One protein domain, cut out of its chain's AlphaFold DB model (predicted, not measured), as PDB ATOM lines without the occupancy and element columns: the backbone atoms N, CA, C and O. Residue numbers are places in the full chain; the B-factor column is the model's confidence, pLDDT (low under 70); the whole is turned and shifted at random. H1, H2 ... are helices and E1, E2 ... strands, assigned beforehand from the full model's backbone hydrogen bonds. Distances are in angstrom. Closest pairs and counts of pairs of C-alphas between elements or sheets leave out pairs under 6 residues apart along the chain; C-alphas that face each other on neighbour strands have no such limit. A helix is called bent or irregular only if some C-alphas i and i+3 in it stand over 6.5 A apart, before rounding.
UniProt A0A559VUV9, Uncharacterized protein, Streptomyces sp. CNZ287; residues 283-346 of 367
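Overview. This is residues 283 to 346 of the 367 residues of an uncharacterized protein of Streptomyces sp. CNZ287 (UniProt A0A559VUV9). Two helices, H1 and H2, cross steeply at one end of the model, and a third and longer helix, H3, starts beside H1 and runs away from that pair as an arm whose residues 340 to 346 stick out free. Between H2 and H3 the chain makes a small hairpin of two short strands, E1 and E2, near the start of H3. The 64 printed residues hold three named helices and two named strands in the order H1 H2 E1 E2 H3, the sheet is E1 - E2, antiparallel, and the class is mostly helix. The whole is only just compact, close to loose, with a radius of gyration of the C-alphas of 12.6 A; it spans 41 by 20 by 19 A, with the arm of H3 making much of the length.

Along the chain. Find C-alpha 283 at (30.141, -15.465, 28.824); from there H1 runs over residues 283 to 293, 16.5 A. After a short link, look at C-alpha 301 at (40.528, -8.108, 35.536), where H2 begins; it covers residues 301 to 311, 15.2 A. Next come E1, residues 316 to 318, 6.9 A, and E2, residues 325 to 327, 7.0 A. H3 follows directly with residues 328 to 346, 24.0 A, and ends at C-alpha 346 at (7.984, -17.218, 13.185). H3 has a kink of 54 degrees near residue 336 and is only just irregular: C-alphas 333 and 336 are 6.55 A apart.

Arrangement. Begin at H1, which touches H2 at a steep tilt of 63 degrees, the same way; their closest C-alphas are those of Ala 288 and Leu 303, 5.5 A apart. H1 also touches H3, with residues 329 to 334 of H3 alone; the closest C-alphas, of Ser 286 and Val 334, are 6.0 A apart. Their lines are about perpendicular at 71 degrees, only just past steep. H2 and H3 are close but not clearly touching, with the C-alphas of Leu 310 and Cys 329 7.5 A apart. In the antiparallel hairpin of E1 and E2, find N 317 and O 326 at 2.8 A, within hydrogen-bond range. H1 is apart from both strands. Every O i to N i+4 pair is within hydrogen-bond range in H2, against 6 of 7 in H1 and 11 of 15 in H3.

Size, cuts and confidence. The two C-alphas farthest apart are those of Glu 299 and Leu 346, at 41.4 A. The printed part has no cut and no long link. Its mean pLDDT is 90.5, and no printed residue is under 70.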
ATOM      1  N   ALA A 283      29.944 -15.141  27.415       87.38
ATOM      2  CA  ALA A 283      30.141 -15.465  28.824       87.38
ATOM      3  C   ALA A 283      30.743 -14.301  29.630       87.38
ATOM      4  O   ALA A 283      30.481 -14.188  30.823       87.38
ATOM      5  N   ASP A 284      31.508 -13.418  28.979       92.25
ATOM      6  CA  ASP A 284      32.099 -12.241  29.620       92.25
ATOM      7  C   ASP A 284      31.194 -11.010  29.483       92.25
ATOM      8  O   ASP A 284      31.103 -10.192  30.400       92.25
ATOM      9  N   VAL A 285      30.524 -10.858  28.334       93.62
ATOM     10  CA  VAL A 285      29.699  -9.678  28.029       93.62
ATOM     11  C   VAL A 285      28.494  -9.583  28.952       93.62
ATOM     12  O   VAL A 285      28.239  -8.507  29.486       93.62
ATOM     13  N   SER A 286      27.766 -10.683  29.149       91.88
ATOM     14  CA  SER A 286      26.545 -10.699  29.961       91.88
ATOM     15  C   SER A 286      26.774 -10.212  31.403       91.88
ATOM     16  O   SER A 286      26.120  -9.243  31.798       91.88
ATOM     17  N   PRO A 287      27.714 -10.783  32.187       94.75
ATOM     18  CA  PRO A 287      27.982 -10.296  33.541       94.75
ATOM     19  C   PRO A 287      28.562  -8.875  33.563       94.75
ATOM     20  O   PRO A 287      28.122  -8.058  34.370       94.75
ATOM     21  N   ALA A 288      29.491  -8.532  32.662       96.25
ATOM     22  CA  ALA A 288      30.078  -7.188  32.623       96.25
ATOM     23  C   ALA A 288      29.039  -6.101  32.297       96.25
ATOM     24  O   ALA A 288      29.074  -5.001  32.860       96.25
ATOM     25  N   TRP A 289      28.101  -6.396  31.394       95.19
ATOM     26  CA  TRP A 289      27.014  -5.487  31.045       95.19
ATOM     27  C   TRP A 289      26.066  -5.268  32.220       95.19
ATOM     28  O   TRP A 289      25.715  -4.128  32.521       95.19
ATOM     29  N   GLU A 290      25.703  -6.335  32.922       95.00
ATOM     30  CA  GLU A 290      24.812  -6.250  34.073       95.00
ATOM     31  C   GLU A 290      25.428  -5.428  35.220       95.00
ATOM     32  O   GLU A 290      24.775  -4.535  35.757       95.00
ATOM     33  N   MET A 291      26.717  -5.621  35.520       96.25
ATOM     34  CA  MET A 291      27.441  -4.767  36.475       96.25
ATOM     35  C   MET A 291      27.443  -3.297  36.033       96.25
ATOM     36  O   MET A 291      27.150  -2.404  36.824       96.25
ATOM     37  N   THR A 292      27.682  -3.042  34.741       94.50
ATOM     38  CA  THR A 292      27.657  -1.682  34.174       94.50
ATOM     39  C   THR A 292      26.290  -1.020  34.356       94.50
ATOM     40  O   THR A 292      26.221   0.153  34.721       94.50
ATOM     41  N   ARG A 293      25.192  -1.763  34.163       93.62
ATOM     42  CA  ARG A 293      23.825  -1.260  34.380       93.62
ATOM     43  C   ARG A 293      23.544  -0.901  35.836       93.62
ATOM     44  O   ARG A 293      22.788   0.034  36.080       93.62
ATOM     45  N   ARG A 294      24.155  -1.616  36.785       96.19
ATOM     46  CA  ARG A 294      24.067  -1.317  38.224       96.19
ATOM     47  C   ARG A 294      25.030  -0.215  38.682       96.19
ATOM     48  O   ARG A 294      24.999   0.163  39.846       96.19
ATOM     49  N   GLY A 295      25.867   0.318  37.787       95.75
ATOM     50  CA  GLY A 295      26.913   1.282  38.141       95.75
ATOM     51  C   GLY A 295      28.087   0.653  38.902       95.75
ATOM     52  O   GLY A 295      28.878   1.364  39.516       95.75
ATOM     53  N   GLU A 296      28.205  -0.675  38.867       97.12
ATOM     54  CA  GLU A 296      29.261  -1.432  39.525       97.12
ATOM     55  C   GLU A 296      30.483  -1.566  38.617       97.12
ATOM     56  O   GLU A 296      30.387  -1.774  37.404       97.12
ATOM     57  N   THR A 297      31.658  -1.492  39.229       95.81
ATOM     58  CA  THR A 297      32.932  -1.717  38.551       95.81
ATOM     59  C   THR A 297      33.453  -3.101  38.909       95.81
ATOM     60  O   THR A 297      33.529  -3.443  40.084       95.81
ATOM     61  N   ALA A 298      33.821  -3.895  37.906       96.44
ATOM     62  CA  ALA A 298      34.338  -5.238  38.120       96.44
ATOM     63  C   ALA A 298      35.732  -5.228  38.765       96.44
ATOM     64  O   ALA A 298      36.617  -4.474  38.349       96.44
ATOM     65  N   GLU A 299      35.911  -6.103  39.757       95.50
ATOM     66  CA  GLU A 299      37.204  -6.387  40.394       95.50
ATOM     67  C   GLU A 299      38.005  -7.433  39.611       95.50
ATOM     68  O   GLU A 299      39.226  -7.325  39.507       95.50
ATOM     69  N   ASP A 300      37.322  -8.418  39.014       96.25
ATOM     70  CA  ASP A 300      37.955  -9.393  38.128       96.25
ATOM     71  C   ASP A 300      38.555  -8.678  36.899       96.25
ATOM     72  O   ASP A 300      37.816  -8.027  36.148       96.25
ATOM     73  N   PRO A 301      39.872  -8.809  36.637       95.88
ATOM     74  CA  PRO A 301      40.528  -8.108  35.536       95.88
ATOM     75  C   PRO A 301      39.925  -8.410  34.162       95.88
ATOM     76  O   PRO A 301      39.932  -7.543  33.284       95.88
ATOM     77  N   ARG A 302      39.395  -9.623  33.955       93.69
ATOM     78  CA  ARG A 302      38.791 -10.016  32.677       93.69
ATOM     79  C   ARG A 302      37.452  -9.313  32.467       93.69
ATOM     80  O   ARG A 302      37.261  -8.697  31.419       93.69
ATOM     81  N   LEU A 303      36.560  -9.335  33.455       95.88
ATOM     82  CA  LEU A 303      35.300  -8.588  33.397       95.88
ATOM     83  C   LEU A 303      35.524  -7.074  33.350       95.88
ATOM     84  O   LEU A 303      34.832  -6.386  32.599       95.88
ATOM     85  N   ARG A 304      36.534  -6.556  34.057       96.56
ATOM     86  CA  ARG A 304      36.905  -5.137  33.985       96.56
ATOM     87  C   ARG A 304      37.337  -4.740  32.576       96.56
ATOM     88  O   ARG A 304      36.834  -3.763  32.029       96.56
ATOM     89  N   ALA A 305      38.191  -5.543  31.947       95.19
ATOM     90  CA  ALA A 305      38.584  -5.338  30.559       95.19
ATOM     91  C   ALA A 305      37.383  -5.383  29.598       95.19
ATOM     92  O   ALA A 305      37.356  -4.628  28.625       95.19
ATOM     93  N   THR A 306      36.390  -6.238  29.855       96.00
ATOM     94  CA  THR A 306      35.134  -6.270  29.092       96.00
ATOM     95  C   THR A 306      34.322  -4.989  29.290       96.00
ATOM     96  O   THR A 306      33.865  -4.424  28.298       96.00
ATOM     97  N   GLN A 307      34.197  -4.471  30.519       96.56
ATOM     98  CA  GLN A 307      33.529  -3.187  30.781       96.56
ATOM     99  C   GLN A 307      34.196  -2.032  30.025       96.56
ATOM    100  O   GLN A 307      33.507  -1.280  29.337       96.56
ATOM    101  N   ASP A 308      35.528  -1.938  30.067       96.06
ATOM    102  CA  ASP A 308      36.271  -0.896  29.351       96.06
ATOM    103  C   ASP A 308      35.997  -0.957  27.834       96.06
ATOM    104  O   ASP A 308      35.765   0.062  27.180       96.06
ATOM    105  N   ARG A 309      35.956  -2.171  27.266       95.56
ATOM    106  CA  ARG A 309      35.670  -2.406  25.840       95.56
ATOM    107  C   ARG A 309      34.221  -2.091  25.467       95.56
ATOM    108  O   ARG A 309      33.980  -1.610  24.359       95.56
ATOM    109  N   LEU A 310      33.264  -2.363  26.357       95.56
ATOM    110  CA  LEU A 310      31.858  -1.988  26.178       95.56
ATOM    111  C   LEU A 310      31.688  -0.466  26.201       95.56
ATOM    112  O   LEU A 310      31.026   0.079  25.319       95.56
ATOM    113  N   ALA A 311      32.335   0.220  27.146       94.69
ATOM    114  CA  ALA A 311      32.305   1.678  27.256       94.69
ATOM    115  C   ALA A 311      32.954   2.368  26.043       94.69
ATOM    116  O   ALA A 311      32.459   3.384  25.561       94.69
ATOM    117  N   ALA A 312      34.031   1.789  25.508       95.44
ATOM    118  CA  ALA A 312      34.720   2.280  24.319       95.44
ATOM    119  C   ALA A 312      34.118   1.769  22.993       95.44
ATOM    120  O   ALA A 312      34.750   1.903  21.943       95.44
ATOM    121  N   CYS A 313      32.940   1.136  22.992       94.25
ATOM    122  CA  CYS A 313      32.413   0.498  21.787       94.25
ATOM    123  C   CYS A 313      32.093   1.522  20.684       94.25
ATOM    124  O   CYS A 313      31.293   2.436  20.864       94.25
ATOM    125  N   HIS A 314      32.691   1.337  19.504       92.38
ATOM    126  CA  HIS A 314      32.423   2.185  18.338       92.38
ATOM    127  C   HIS A 314      31.115   1.823  17.617       92.38
ATOM    128  O   HIS A 314      30.528   2.658  16.929       92.38
ATOM    129  N   TYR A 315      30.667   0.573  17.757       89.62
ATOM    130  CA  TYR A 315      29.466   0.059  17.111       89.62
ATOM    131  C   TYR A 315      28.303   0.088  18.100       89.62
ATOM    132  O   TYR A 315      28.264  -0.706  19.038       89.62
ATOM    133  N   ALA A 316      27.363   1.002  17.879       86.44
ATOM    134  CA  ALA A 316      26.147   1.114  18.674       86.44
ATOM    135  C   ALA A 316      24.940   0.589  17.888       86.44
ATOM    136  O   ALA A 316      24.773   0.908  16.709       86.44
ATOM    137  N   MET A 317      24.102  -0.181  18.569       88.44
ATOM    138  CA  MET A 317      22.829  -0.704  18.080       88.44
ATOM    139  C   MET A 317      21.690  -0.071  18.878       88.44
ATOM    140  O   MET A 317      21.905   0.378  20.000       88.44
ATOM    141  N   ALA A 318      20.492  -0.003  18.304       86.62
ATOM    142  CA  ALA A 318      19.310   0.424  19.044       86.62
ATOM    143  C   ALA A 318      18.682  -0.797  19.723       86.62
ATOM    144  O   ALA A 318      18.386  -1.778  19.048       86.62
ATOM    145  N   HIS A 319      18.471  -0.721  21.034       87.06
ATOM    146  CA  HIS A 319      17.765  -1.742  21.792       87.06
ATOM    147  C   HIS A 319      16.356  -1.934  21.202       87.06
ATOM    148  O   HIS A 319      15.647  -0.942  21.007       87.06
ATOM    149  N   PRO A 320      15.919  -3.179  20.955       79.81
ATOM    150  CA  PRO A 320      14.703  -3.483  20.195       79.81
ATOM    151  C   PRO A 320      13.431  -2.900  20.818       79.81
ATOM    152  O   PRO A 320      12.560  -2.408  20.109       79.81
ATOM    153  N   GLU A 321      13.333  -2.920  22.148       84.06
ATOM    154  CA  GLU A 321      12.110  -2.508  22.851       84.06
ATOM    155  C   GLU A 321      12.007  -0.998  23.112       84.06
ATOM    156  O   GLU A 321      10.912  -0.445  23.099       84.06
ATOM    157  N   ASN A 322      13.125  -0.319  23.383       88.50
ATOM    158  CA  ASN A 322      13.114   1.059  23.899       88.50
ATOM    159  C   ASN A 322      13.995   2.031  23.095       88.50
ATOM    160  O   ASN A 322      14.051   3.217  23.415       88.50
ATOM    161  N   GLY A 323      14.700   1.548  22.069       85.75
ATOM    162  CA  GLY A 323      15.526   2.365  21.183       85.75
ATOM    163  C   GLY A 323      16.799   2.944  21.809       85.75
ATOM    164  O   GLY A 323      17.505   3.697  21.136       85.75
ATOM    165  N   THR A 324      17.120   2.619  23.066       90.75
ATOM    166  CA  THR A 324      18.366   3.072  23.707       90.75
ATOM    167  C   THR A 324      19.586   2.503  22.988       90.75
ATOM    168  O   THR A 324      19.554   1.390  22.471       90.75
ATOM    169  N   LEU A 325      20.673   3.276  22.914       91.38
ATOM    170  CA  LEU A 325      21.888   2.810  22.253       91.38
ATOM    171  C   LEU A 325      22.643   1.833  23.155       91.38
ATOM    172  O   LEU A 325      23.009   2.179  24.277       91.38
ATOM    173  N   VAL A 326      22.921   0.643  22.633       93.38
ATOM    174  CA  VAL A 326      23.692  -0.405  23.306       93.38
ATOM    175  C   VAL A 326      24.929  -0.780  22.484       93.38
ATOM    176  O   VAL A 326      24.889  -0.720  21.250       93.38
ATOM    177  N   PRO A 327      26.043  -1.181  23.122       94.19
ATOM    178  CA  PRO A 327      27.198  -1.724  22.411       94.19
ATOM    179  C   PRO A 327      26.815  -2.936  21.551       94.19
ATOM    180  O   PRO A 327      26.036  -3.784  21.985       94.19
ATOM    181  N   ALA A 328      27.413  -3.094  20.370       91.69
ATOM    182  CA  ALA A 328      27.101  -4.215  19.475       91.69
ATOM    183  C   ALA A 328      27.316  -5.593  20.127       91.69
ATOM    184  O   ALA A 328      26.541  -6.515  19.899       91.69
ATOM    185  N   CYS A 329      28.330  -5.739  20.990       91.19
ATOM    186  CA  CYS A 329      28.519  -6.980  21.746       91.19
ATOM    187  C   CYS A 329      27.343  -7.270  22.694       91.19
ATOM    188  O   CYS A 329      26.992  -8.430  22.850       91.19
ATOM    189  N   VAL A 330      26.711  -6.249  23.288       92.50
ATOM    190  CA  VAL A 330      25.514  -6.427  24.133       92.50
ATOM    191  C   VAL A 330      24.334  -6.880  23.287       92.50
ATOM    192  O   VAL A 330      23.664  -7.837  23.663       92.50
ATOM    193  N   GLN A 331      24.123  -6.258  22.122       89.94
ATOM    194  CA  GLN A 331      23.099  -6.704  21.178       89.94
ATOM    195  C   GLN A 331      23.270  -8.198  20.869       89.94
ATOM    196  O   GLN A 331      22.377  -8.988  21.144       89.94
ATOM    197  N   HIS A 332      24.451  -8.607  20.405       87.56
ATOM    198  CA  HIS A 332      24.673  -9.976  19.938       87.56
ATOM    199  C   HIS A 332      24.781 -11.033  21.047       87.56
ATOM    200  O   HIS A 332      24.428 -12.189  20.818       87.56
ATOM    201  N   ALA A 333      25.287 -10.675  22.230       87.19
ATOM    202  CA  ALA A 333      25.483 -11.625  23.327       87.19
ATOM    203  C   ALA A 333      24.286 -11.718  24.281       87.19
ATOM    204  O   ALA A 333      24.078 -12.773  24.874       87.19
ATOM    205  N   VAL A 334      23.526 -10.631  24.451       88.06
ATOM    206  CA  VAL A 334      22.484 -10.524  25.486       88.06
ATOM    207  C   VAL A 334      21.084 -10.475  24.876       88.06
ATOM    208  O   VAL A 334      20.192 -11.167  25.356       88.06
ATOM    209  N   LEU A 335      20.881  -9.684  23.818       87.75
ATOM    210  CA  LEU A 335      19.544  -9.405  23.276       87.75
ATOM    211  C   LEU A 335      19.158 -10.385  22.155       87.75
ATOM    212  O   LEU A 335      18.120 -11.048  22.222       87.75
ATOM    213  N   ASP A 336      20.041 -10.554  21.169       85.69
ATOM    214  CA  ASP A 336      19.846 -11.423  20.005       85.69
ATOM    215  C   ASP A 336      19.488 -12.876  20.353       85.69
ATOM    216  O   ASP A 336      18.698 -13.464  19.615       85.69
ATOM    217  N   PRO A 337      20.026 -13.534  21.404       84.31
ATOM    218  CA  PRO A 337      19.643 -14.915  21.709       84.31
ATOM    219  C   PRO A 337      18.133 -15.091  21.923       84.31
ATOM    220  O   PRO A 337      17.552 -16.059  21.421       84.31
ATOM    221  N   ALA A 338      17.488 -14.140  22.605       82.56
ATOM    222  CA  ALA A 338      16.045 -14.153  22.827       82.56
ATOM    223  C   ALA A 338      15.275 -13.874  21.526       82.56
ATOM    224  O   ALA A 338      14.343 -14.610  21.186       82.56
ATOM    225  N   GLU A 339      15.707 -12.877  20.750       80.38
ATOM    226  CA  GLU A 339      15.106 -12.555  19.450       80.38
ATOM    227  C   GLU A 339      15.219 -13.718  18.462       80.38
ATOM    228  O   GLU A 339      14.245 -14.088  17.811       80.38
ATOM    229  N   ASN A 340      16.384 -14.361  18.384       80.56
ATOM    230  CA  ASN A 340      16.626 -15.510  17.518       80.56
ATOM    231  C   ASN A 340      15.730 -16.696  17.890       80.56
ATOM    232  O   ASN A 340      15.242 -17.405  17.005       80.56
ATOM    233  N   ALA A 341      15.481 -16.921  19.183       81.12
ATOM    234  CA  ALA A 341      14.543 -17.944  19.633       81.12
ATOM    235  C   ALA A 341      13.099 -17.625  19.206       81.12
ATOM    236  O   ALA A 341      12.373 -18.533  18.797       81.12
ATOM    237  N   ALA A 342      12.691 -16.354  19.248       81.88
ATOM    238  CA  ALA A 342      11.390 -15.913  18.747       81.88
ATOM    239  C   ALA A 342      11.294 -16.035  17.214       81.88
ATOM    240  O   ALA A 342      10.327 -16.599  16.699       81.88
ATOM    241  N   LEU A 343      12.323 -15.601  16.481       78.94
ATOM    242  CA  LEU A 343      12.383 -15.681  15.021       78.94
ATOM    243  C   LEU A 343      12.299 -17.120  14.516       78.94
ATOM    244  O   LEU A 343      11.606 -17.364  13.537       78.94
ATOM    245  N   ARG A 344      12.921 -18.090  15.196       77.75
ATOM    246  CA  ARG A 344      12.796 -19.517  14.836       77.75
ATOM    247  C   ARG A 344      11.355 -20.031  14.893       77.75
ATOM    248  O   ARG A 344      11.023 -20.943  14.144       77.75
ATOM    249  N   LYS A 345      10.505 -19.462  15.756       81.38
ATOM    250  CA  LYS A 345       9.074 -19.808  15.822       81.38
ATOM    251  C   LYS A 345       8.288 -19.189  14.664       81.38
ATOM    252  O   LYS A 345       7.348 -19.804  14.176       81.38
ATOM    253  N   LEU A 346       8.667 -17.983  14.238       80.06
ATOM    254  CA  LEU A 346       7.984 -17.218  13.185       80.06
ATOM    255  C   LEU A 346       8.433 -17.607  11.770       80.06
ATOM    256  O   LEU A 346       7.656 -17.519  10.823       80.06
TER     257      LEU A 346